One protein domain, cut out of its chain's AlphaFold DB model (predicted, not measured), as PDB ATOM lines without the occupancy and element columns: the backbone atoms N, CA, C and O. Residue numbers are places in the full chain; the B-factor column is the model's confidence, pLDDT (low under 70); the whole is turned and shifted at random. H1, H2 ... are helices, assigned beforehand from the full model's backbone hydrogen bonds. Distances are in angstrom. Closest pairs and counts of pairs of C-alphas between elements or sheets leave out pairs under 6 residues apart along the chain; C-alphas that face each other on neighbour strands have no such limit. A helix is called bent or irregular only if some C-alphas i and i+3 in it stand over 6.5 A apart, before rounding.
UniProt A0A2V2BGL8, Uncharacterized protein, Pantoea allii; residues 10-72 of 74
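This is residues 10 to 72 of the 74 residues of an uncharacterized protein of Pantoea allii (UniProt A0A2V2BGL8). Three short helices, H1, H2 and H3, make a small head, and a long helix, H4, runs out from it as an arm, with residues 55 to 72 sticking out. The arm makes the length of the whole, which spans 50 by 21 by 18 A. The printed part has 63 residues with four named helices, H1 to H4 in chain order, and no named strand: all helix. It is only just extended, close to loose, with a radius of gyration of the C-alphas of 16.0 A.

H1, residues 10 to 22, and H2, residues 28 to 34, form a helical hairpin, opposite ways at a steep tilt of 43 degrees. They only just touch, with 3 pairs of C-alphas within 8 A, through residue 19 alone of H1; the closest C-alphas are those of Ile 19 and Leu 31, 6.1 A. H3, residues 39 to 47, only just touches H1, also with 3 pairs, at residues 13 to 16 alone of H1, about perpendicular at 89 degrees; closest are the C-alphas of Tyr 16 and Phe 42, 6.0 A. H4, residues 52 to 70, is apart from H1, H2 and H3. Every O i to N i+4 pair is within hydrogen-bond range in H2, H3 and H4, and 8 of 9 in H1.

H1 begins at C-alpha 10 (166.442, 128.699, 281.059) and is only just irregular, with C-alphas 10 and 13 6.50 A apart. H4, 27.4 A long, ends at C-alpha 70 (188.417, 145.873, 280.681); H1 measures 19.5 A, H3 13.0 A and H2 10.0 A.

The C-alphas of Ser 27 and Gly 72 are the two farthest apart, 50.4 A. The printed part has no cut, and its three links are tight. Residues 10 to 11 have pLDDT under 70.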
ATOM      1  N   LYS A  10     165.917 128.358 282.398       55.47
ATOM      2  CA  LYS A  10     166.442 128.699 281.059       55.47
ATOM      3  C   LYS A  10     166.310 127.521 280.072       55.47
ATOM      4  O   LYS A  10     166.419 127.736 278.867       55.47
ATOM      5  N   ALA A  11     166.034 126.298 280.549       66.62
ATOM      6  CA  ALA A  11     165.986 125.086 279.728       66.62
ATOM      7  C   ALA A  11     164.669 124.877 278.968       66.62
ATOM      8  O   ALA A  11     164.686 124.148 277.985       66.62
ATOM      9  N   VAL A  12     163.547 125.514 279.335       78.31
ATOM     10  CA  VAL A  12     162.269 125.321 278.606       78.31
ATOM     11  C   VAL A  12     162.406 125.721 277.134       78.31
ATOM     12  O   VAL A  12     161.952 125.006 276.248       78.31
ATOM     13  N   ARG A  13     163.136 126.806 276.852       81.00
ATOM     14  CA  ARG A  13     163.475 127.183 275.476       81.00
ATOM     15  C   ARG A  13     164.311 126.114 274.775       81.00
ATOM     16  O   ARG A  13     164.044 125.812 273.621       81.00
ATOM     17  N   LEU A  14     165.302 125.542 275.459       85.62
ATOM     18  CA  LEU A  14     166.127 124.470 274.894       85.62
ATOM     19  C   LEU A  14     165.298 123.216 274.606       85.62
ATOM     20  O   LEU A  14     165.517 122.579 273.584       85.62
ATOM     21  N   ARG A  15     164.298 122.909 275.441       88.94
ATOM     22  CA  ARG A  15     163.330 121.836 275.178       88.94
ATOM     23  C   ARG A  15     162.528 122.119 273.911       88.94
ATOM     24  O   ARG A  15     162.398 121.231 273.083       88.94
ATOM     25  N   TYR A  16     162.043 123.346 273.714       90.50
ATOM     26  CA  TYR A  16     161.323 123.696 272.485       90.50
ATOM     27  C   TYR A  16     162.207 123.680 271.234       90.50
ATOM     28  O   TYR A  16     161.761 123.200 270.195       90.50
ATOM     29  N   VAL A  17     163.461 124.132 271.335       90.19
ATOM     30  CA  VAL A  17     164.452 123.999 270.251       90.19
ATOM     31  C   VAL A  17     164.675 122.523 269.921       90.19
ATOM     32  O   VAL A  17     164.539 122.135 268.767       90.19
ATOM     33  N   PHE A  18     164.908 121.689 270.935       91.25
ATOM     34  CA  PHE A  18     165.071 120.248 270.758       91.25
ATOM     35  C   PHE A  18     163.845 119.612 270.096       91.25
ATOM     36  O   PHE A  18     163.998 118.824 269.169       91.25
ATOM     37  N   ILE A  19     162.632 119.971 270.531       92.44
ATOM     38  CA  ILE A  19     161.394 119.477 269.920       92.44
ATOM     39  C   ILE A  19     161.359 119.836 268.440       92.44
ATOM     40  O   ILE A  19     161.177 118.947 267.617       92.44
ATOM     41  N   ARG A  20     161.568 121.114 268.101       92.62
ATOM     42  CA  ARG A  20     161.549 121.607 266.718       92.62
ATOM     43  C   ARG A  20     162.549 120.864 265.832       92.62
ATOM     44  O   ARG A  20     162.201 120.502 264.716       92.62
ATOM     45  N   ASP A  21     163.761 120.644 266.326       94.19
ATOM     46  CA  ASP A  21     164.840 120.052 265.534       94.19
ATOM     47  C   ASP A  21     164.655 118.529 265.342       94.19
ATOM     48  O   ASP A  21     165.221 117.950 264.420       94.19
ATOM     49  N   ASN A  22     163.826 117.880 266.171       93.81
ATOM     50  CA  ASN A  22     163.634 116.426 266.168       93.81
ATOM     51  C   ASN A  22     162.211 115.962 265.785       93.81
ATOM     52  O   ASN A  22     161.955 114.755 265.744       93.81
ATOM     53  N   THR A  23     161.284 116.871 265.453       90.25
ATOM     54  CA  THR A  23     159.917 116.519 265.006       90.25
ATOM     55  C   THR A  23     159.879 115.710 263.706       90.25
ATOM     56  O   THR A  23     158.873 115.059 263.433       90.25
ATOM     57  N   GLY A  24     160.953 115.722 262.908       92.12
ATOM     58  CA  GLY A  24     161.083 114.882 261.710       92.12
ATOM     59  C   GLY A  24     161.409 113.413 262.004       92.12
ATOM     60  O   GLY A  24     161.182 112.564 261.150       92.12
ATOM     61  N   SER A  25     161.928 113.106 263.201       94.50
ATOM     62  CA  SER A  25     162.299 111.741 263.617       94.50
ATOM     63  C   SER A  25     161.314 111.135 264.619       94.50
ATOM     64  O   SER A  25     161.066 109.932 264.588       94.50
ATOM     65  N   TRP A  26     160.718 111.955 265.495       93.81
ATOM     66  CA  TRP A  26     159.746 111.508 266.498       93.81
ATOM     67  C   TRP A  26     158.491 112.371 266.511       93.81
ATOM     68  O   TRP A  26     158.510 113.550 266.162       93.81
ATOM     69  N   SER A  27     157.381 111.793 266.982       93.81
ATOM     70  CA  SER A  27     156.122 112.532 267.061       93.81
ATOM     71  C   SER A  27     156.211 113.694 268.057       93.81
ATOM     72  O   SER A  27     156.705 113.559 269.178       93.81
ATOM     73  N   PHE A  28     155.657 114.840 267.664       91.69
ATOM     74  CA  PHE A  28     155.611 116.043 268.497       91.69
ATOM     75  C   PHE A  28     154.989 115.786 269.882       91.69
ATOM     76  O   PHE A  28     155.516 116.238 270.894       91.69
ATOM     77  N   ARG A  29     153.903 115.000 269.947       94.12
ATOM     78  CA  ARG A  29     153.225 114.656 271.210       94.12
ATOM     79  C   ARG A  29     154.123 113.853 272.153       94.12
ATOM     80  O   ARG A  29     154.123 114.129 273.348       94.12
ATOM     81  N   LEU A  30     154.892 112.902 271.616       94.44
ATOM     82  CA  LEU A  30     155.855 112.127 272.396       94.44
ATOM     83  C   LEU A  30     156.937 113.043 272.968       94.44
ATOM     84  O   LEU A  30     157.218 112.980 274.159       94.44
ATOM     85  N   LEU A  31     157.499 113.929 272.146       94.19
ATOM     86  CA  LEU A  31     158.539 114.855 272.593       94.19
ATOM     87  C   LEU A  31     158.022 115.829 273.663       94.19
ATOM     88  O   LEU A  31     158.726 116.082 274.639       94.19
ATOM     89  N   CYS A  32     156.785 116.326 273.534       92.25
ATOM     90  CA  CYS A  32     156.149 117.141 274.572       92.25
ATOM     91  C   CYS A  32     155.995 116.386 275.897       92.25
ATOM     92  O   CYS A  32     156.261 116.955 276.954       92.25
ATOM     93  N   TRP A  33     155.593 115.116 275.838       93.25
ATOM     94  CA  TRP A  33     155.426 114.278 277.023       93.25
ATOM     95  C   TRP A  33     156.768 113.953 277.691       93.25
ATOM     96  O   TRP A  33     156.928 114.182 278.885       93.25
ATOM     97  N   VAL A  34     157.765 113.508 276.916       91.50
ATOM     98  CA  VAL A  34     159.107 113.157 277.421       91.50
ATOM     99  C   VAL A  34     159.802 114.353 278.072       91.50
ATOM    100  O   VAL A  34     160.502 114.200 279.071       91.50
ATOM    101  N   LEU A  35     159.629 115.550 277.509       90.44
ATOM    102  CA  LEU A  35     160.284 116.765 277.999       90.44
ATOM    103  C   LEU A  35     159.445 117.545 279.015       90.44
ATOM    104  O   LEU A  35     159.892 118.610 279.452       90.44
ATOM    105  N   ASP A  36     158.271 117.030 279.387       90.81
ATOM    106  CA  ASP A  36     157.332 117.658 280.319       90.81
ATOM    107  C   ASP A  36     157.060 119.127 279.944       90.81
ATOM    108  O   ASP A  36     157.369 120.069 280.682       90.81
ATOM    109  N   VAL A  37     156.585 119.340 278.712       90.00
ATOM    110  CA  VAL A  37     156.206 120.665 278.206       90.00
ATOM    111  C   VAL A  37     154.819 120.657 277.587       90.00
ATOM    112  O   VAL A  37     154.399 119.711 276.920       90.00
ATOM    113  N   GLN A  38     154.110 121.770 277.753       91.00
ATOM    114  CA  GLN A  38     152.775 121.932 277.198       91.00
ATOM    115  C   GLN A  38     152.833 122.348 275.713       91.00
ATOM    116  O   GLN A  38     153.550 123.294 275.373       91.00
ATOM    117  N   PRO A  39     152.026 121.733 274.825       90.56
ATOM    118  CA  PRO A  39     151.961 122.102 273.407       90.56
ATOM    119  C   PRO A  39     151.635 123.578 273.145       90.56
ATOM    120  O   PRO A  39     152.191 124.182 272.233       90.56
ATOM    121  N   SER A  40     150.759 124.184 273.953       91.25
ATOM    122  CA  SER A  40     150.407 125.606 273.825       91.25
ATOM    123  C   SER A  40     151.620 126.518 274.022       91.25
ATOM    124  O   SER A  40     151.791 127.489 273.288       91.25
ATOM    125  N   GLY A  41     152.500 126.173 274.965       89.06
ATOM    126  CA  GLY A  41     153.737 126.903 275.218       89.06
ATOM    127  C   GLY A  41     154.729 126.801 274.059       89.06
ATOM    128  O   GLY A  41     155.420 127.777 273.775       89.06
ATOM    129  N   PHE A  42     154.756 125.669 273.347       90.06
ATOM    130  CA  PHE A  42     155.573 125.505 272.143       90.06
ATOM    131  C   PHE A  42     155.126 126.449 271.021       90.06
ATOM    132  O   PHE A  42     155.961 127.133 270.437       90.06
ATOM    133  N   TYR A  43     153.822 126.545 270.744       90.50
ATOM    134  CA  TYR A  43     153.322 127.446 269.699       90.50
ATOM    135  C   TYR A  43     153.476 128.924 270.072       90.50
ATOM    136  O   TYR A  43     153.859 129.727 269.226       90.50
ATOM    137  N   ALA A  44     153.261 129.288 271.339       88.75
ATOM    138  CA  ALA A  44     153.549 130.641 271.817       88.75
ATOM    139  C   ALA A  44     155.040 130.992 271.653       88.75
ATOM    140  O   ALA A  44     155.385 132.084 271.200       88.75
ATOM    141  N   TRP A  45     155.926 130.042 271.963       89.12
ATOM    142  CA  TRP A  45     157.361 130.189 271.745       89.12
ATOM    143  C   TRP A  45     157.730 130.278 270.259       89.12
ATOM    144  O   TRP A  45     158.617 131.050 269.913       89.12
ATOM    145  N   LEU A  46     157.051 129.542 269.377       88.62
ATOM    146  CA  LEU A  46     157.302 129.600 267.936       88.62
ATOM    147  C   LEU A  46     157.051 131.009 267.375       88.62
ATOM    148  O   LEU A  46     157.826 131.479 266.549       88.62
ATOM    149  N   GLN A  47     156.021 131.696 267.879       88.19
ATOM    150  CA  GLN A  47     155.702 133.073 267.493       88.19
ATOM    151  C   GLN A  47     156.653 134.100 268.115       88.19
ATOM    152  O   GLN A  47     157.002 135.091 267.476       88.19
ATOM    153  N   GLN A  48     157.087 133.879 269.358       84.38
ATOM    154  CA  GLN A  48     157.992 134.790 270.058       84.38
ATOM    155  C   GLN A  48     159.098 134.024 270.806       84.38
ATOM    156  O   GLN A  48     159.058 133.876 272.032       84.38
ATOM    157  N   PRO A  49     160.144 133.565 270.094       75.25
ATOM    158  CA  PRO A  49     161.156 132.683 270.679       75.25
ATOM    159  C   PRO A  49     162.106 133.392 271.650       75.25
ATOM    160  O   PRO A  49     162.786 132.738 272.449       75.25
ATOM    161  N   HIS A  50     162.155 134.725 271.588       76.12
ATOM    162  CA  HIS A  50     162.929 135.584 272.473       76.12
ATOM    163  C   HIS A  50     161.973 136.450 273.296       76.12
ATOM    164  O   HIS A  50     161.384 137.401 272.788       76.12
ATOM    165  N   SER A  51     161.834 136.134 274.584       72.88
ATOM    166  CA  SER A  51     161.113 137.000 275.515       72.88
ATOM    167  C   SER A  51     161.905 138.280 275.796       72.88
ATOM    168  O   SER A  51     163.134 138.301 275.680       72.88
ATOM    169  N   GLN A  52     161.216 139.330 276.249       74.00
ATOM    170  CA  GLN A  52     161.851 140.584 276.679       74.00
ATOM    171  C   GLN A  52     162.986 140.340 277.686       74.00
ATOM    172  O   GLN A  52     164.088 140.870 277.561       74.00
ATOM    173  N   ARG A  53     162.766 139.426 278.638       73.19
ATOM    174  CA  ARG A  53     163.777 139.035 279.627       73.19
ATOM    175  C   ARG A  53     165.030 138.431 278.992       73.19
ATOM    176  O   ARG A  53     166.126 138.674 279.475       73.19
ATOM    177  N   HIS A  54     164.888 137.659 277.917       74.00
ATOM    178  CA  HIS A  54     166.035 137.077 277.228       74.00
ATOM    179  C   HIS A  54     166.882 138.139 276.514       74.00
ATOM    180  O   HIS A  54     168.106 138.046 276.528       74.00
ATOM    181  N   GLN A  55     166.252 139.164 275.939       77.75
ATOM    182  CA  GLN A  55     166.975 140.287 275.333       77.75
ATOM    183  C   GLN A  55     167.764 141.074 276.389       77.75
ATOM    184  O   GLN A  55     168.935 141.395 276.182       77.75
ATOM    185  N   VAL A  56     167.156 141.306 277.556       81.50
ATOM    186  CA  VAL A  56     167.829 141.937 278.701       81.50
ATOM    187  C   VAL A  56     168.994 141.078 279.203       81.50
ATOM    188  O   VAL A  56     170.087 141.602 279.402       81.50
ATOM    189  N   ASP A  57     168.806 139.762 279.342       81.50
ATOM    190  CA  ASP A  57     169.867 138.826 279.739       81.50
ATOM    191  C   ASP A  57     171.050 138.846 278.752       81.50
ATOM    192  O   ASP A  57     172.204 138.816 279.184       81.50
ATOM    193  N   LEU A  58     170.787 138.905 277.439       80.75
ATOM    194  CA  LEU A  58     171.834 139.004 276.415       80.75
ATOM    195  C   LEU A  58     172.625 140.304 276.551       80.75
ATOM    196  O   LEU A  58     173.856 140.266 276.566       80.75
ATOM    197  N   ARG A  59     171.930 141.437 276.712       86.31
ATOM    198  CA  ARG A  59     172.564 142.741 276.937       86.31
ATOM    199  C   ARG A  59     173.434 142.718 278.190       86.31
ATOM    200  O   ARG A  59     174.603 143.090 278.121       86.31
ATOM    201  N   LEU A  60     172.890 142.236 279.306       86.38
ATOM    202  CA  LEU A  60     173.602 142.178 280.579       86.38
ATOM    203  C   LEU A  60     174.824 141.256 280.495       86.38
ATOM    204  O   LEU A  60     175.898 141.606 280.969       86.38
ATOM    205  N   THR A  61     174.688 140.103 279.838       86.38
ATOM    206  CA  THR A  61     175.814 139.184 279.608       86.38
ATOM    207  C   THR A  61     176.899 139.843 278.757       86.38
ATOM    208  O   THR A  61     178.080 139.681 279.050       86.38
ATOM    209  N   GLY A  62     176.519 140.601 277.723       87.69
ATOM    210  CA  GLY A  62     177.455 141.382 276.915       87.69
ATOM    211  C   GLY A  62     178.216 142.413 277.747       87.69
ATOM    212  O   GLY A  62     179.439 142.467 277.673       87.69
ATOM    213  N   GLN A  63     177.514 143.158 278.602       89.81
ATOM    214  CA  GLN A  63     178.126 144.139 279.505       89.81
ATOM    215  C   GLN A  63     179.082 143.483 280.507       89.81
ATOM    216  O   GLN A  63     180.197 143.956 280.681       89.81
ATOM    217  N   ILE A  64     178.695 142.358 281.117       88.31
ATOM    218  CA  ILE A  64     179.567 141.607 282.036       88.31
ATOM    219  C   ILE A  64     180.847 141.150 281.326       88.31
ATOM    220  O   ILE A  64     181.930 141.267 281.889       88.31
ATOM    221  N   LYS A  65     180.737 140.650 280.088       87.75
ATOM    222  CA  LYS A  65     181.906 140.256 279.288       87.75
ATOM    223  C   LYS A  65     182.824 141.441 278.990       87.75
ATOM    224  O   LYS A  65     184.033 141.280 279.079       87.75
ATOM    225  N   GLN A  66     182.256 142.598 278.648       88.38
ATOM    226  CA  GLN A  66     183.030 143.822 278.418       88.38
ATOM    227  C   GLN A  66     183.787 144.240 279.681       88.38
ATOM    228  O   GLN A  66     185.009 144.314 279.645       88.38
ATOM    229  N   PHE A  67     183.097 144.369 280.818       88.44
ATOM    230  CA  PHE A  67     183.742 144.729 282.083       88.44
ATOM    231  C   PHE A  67     184.828 143.733 282.509       88.44
ATOM    232  O   PHE A  67     185.852 144.133 283.060       88.44
ATOM    233  N   TRP A  68     184.627 142.439 282.251       85.69
ATOM    234  CA  TRP A  68     185.629 141.415 282.544       85.69
ATOM    235  C   TRP A  68     186.915 141.601 281.722       85.69
ATOM    236  O   TRP A  68     188.003 141.506 282.283       85.69
ATOM    237  N   LEU A  69     186.796 141.928 280.429       88.06
ATOM    238  CA  LEU A  69     187.944 142.216 279.560       88.06
ATOM    239  C   LEU A  69     188.652 143.521 279.953       88.06
ATOM    240  O   LEU A  69     189.877 143.572 280.000       88.06
ATOM    241  N   GLU A  70     187.887 144.564 280.274       86.56
ATOM    242  CA  GLU A  70     188.417 145.873 280.681       86.56
ATOM    243  C   GLU A  70     189.143 145.830 282.037       86.56
ATOM    244  O   GLU A  70     190.042 146.629 282.282       86.56
ATOM    245  N   SER A  71     188.805 144.871 282.905       82.69
ATOM    246  CA  SER A  71     189.420 144.712 284.232       82.69
ATOM    247  C   SER A  71     190.805 144.037 284.208       82.69
ATOM    248  O   SER A  71     191.338 143.714 285.266       82.69
ATOM    249  N   GLY A  72     191.398 143.807 283.029       72.88
ATOM    250  CA  GLY A  72     192.778 143.321 282.899       72.88
ATOM    251  C   GLY A  72     192.992 141.839 283.230       72.88
ATOM    252  O   GLY A  72     194.119 141.442 283.509       72.88
TER     253      GLY A  72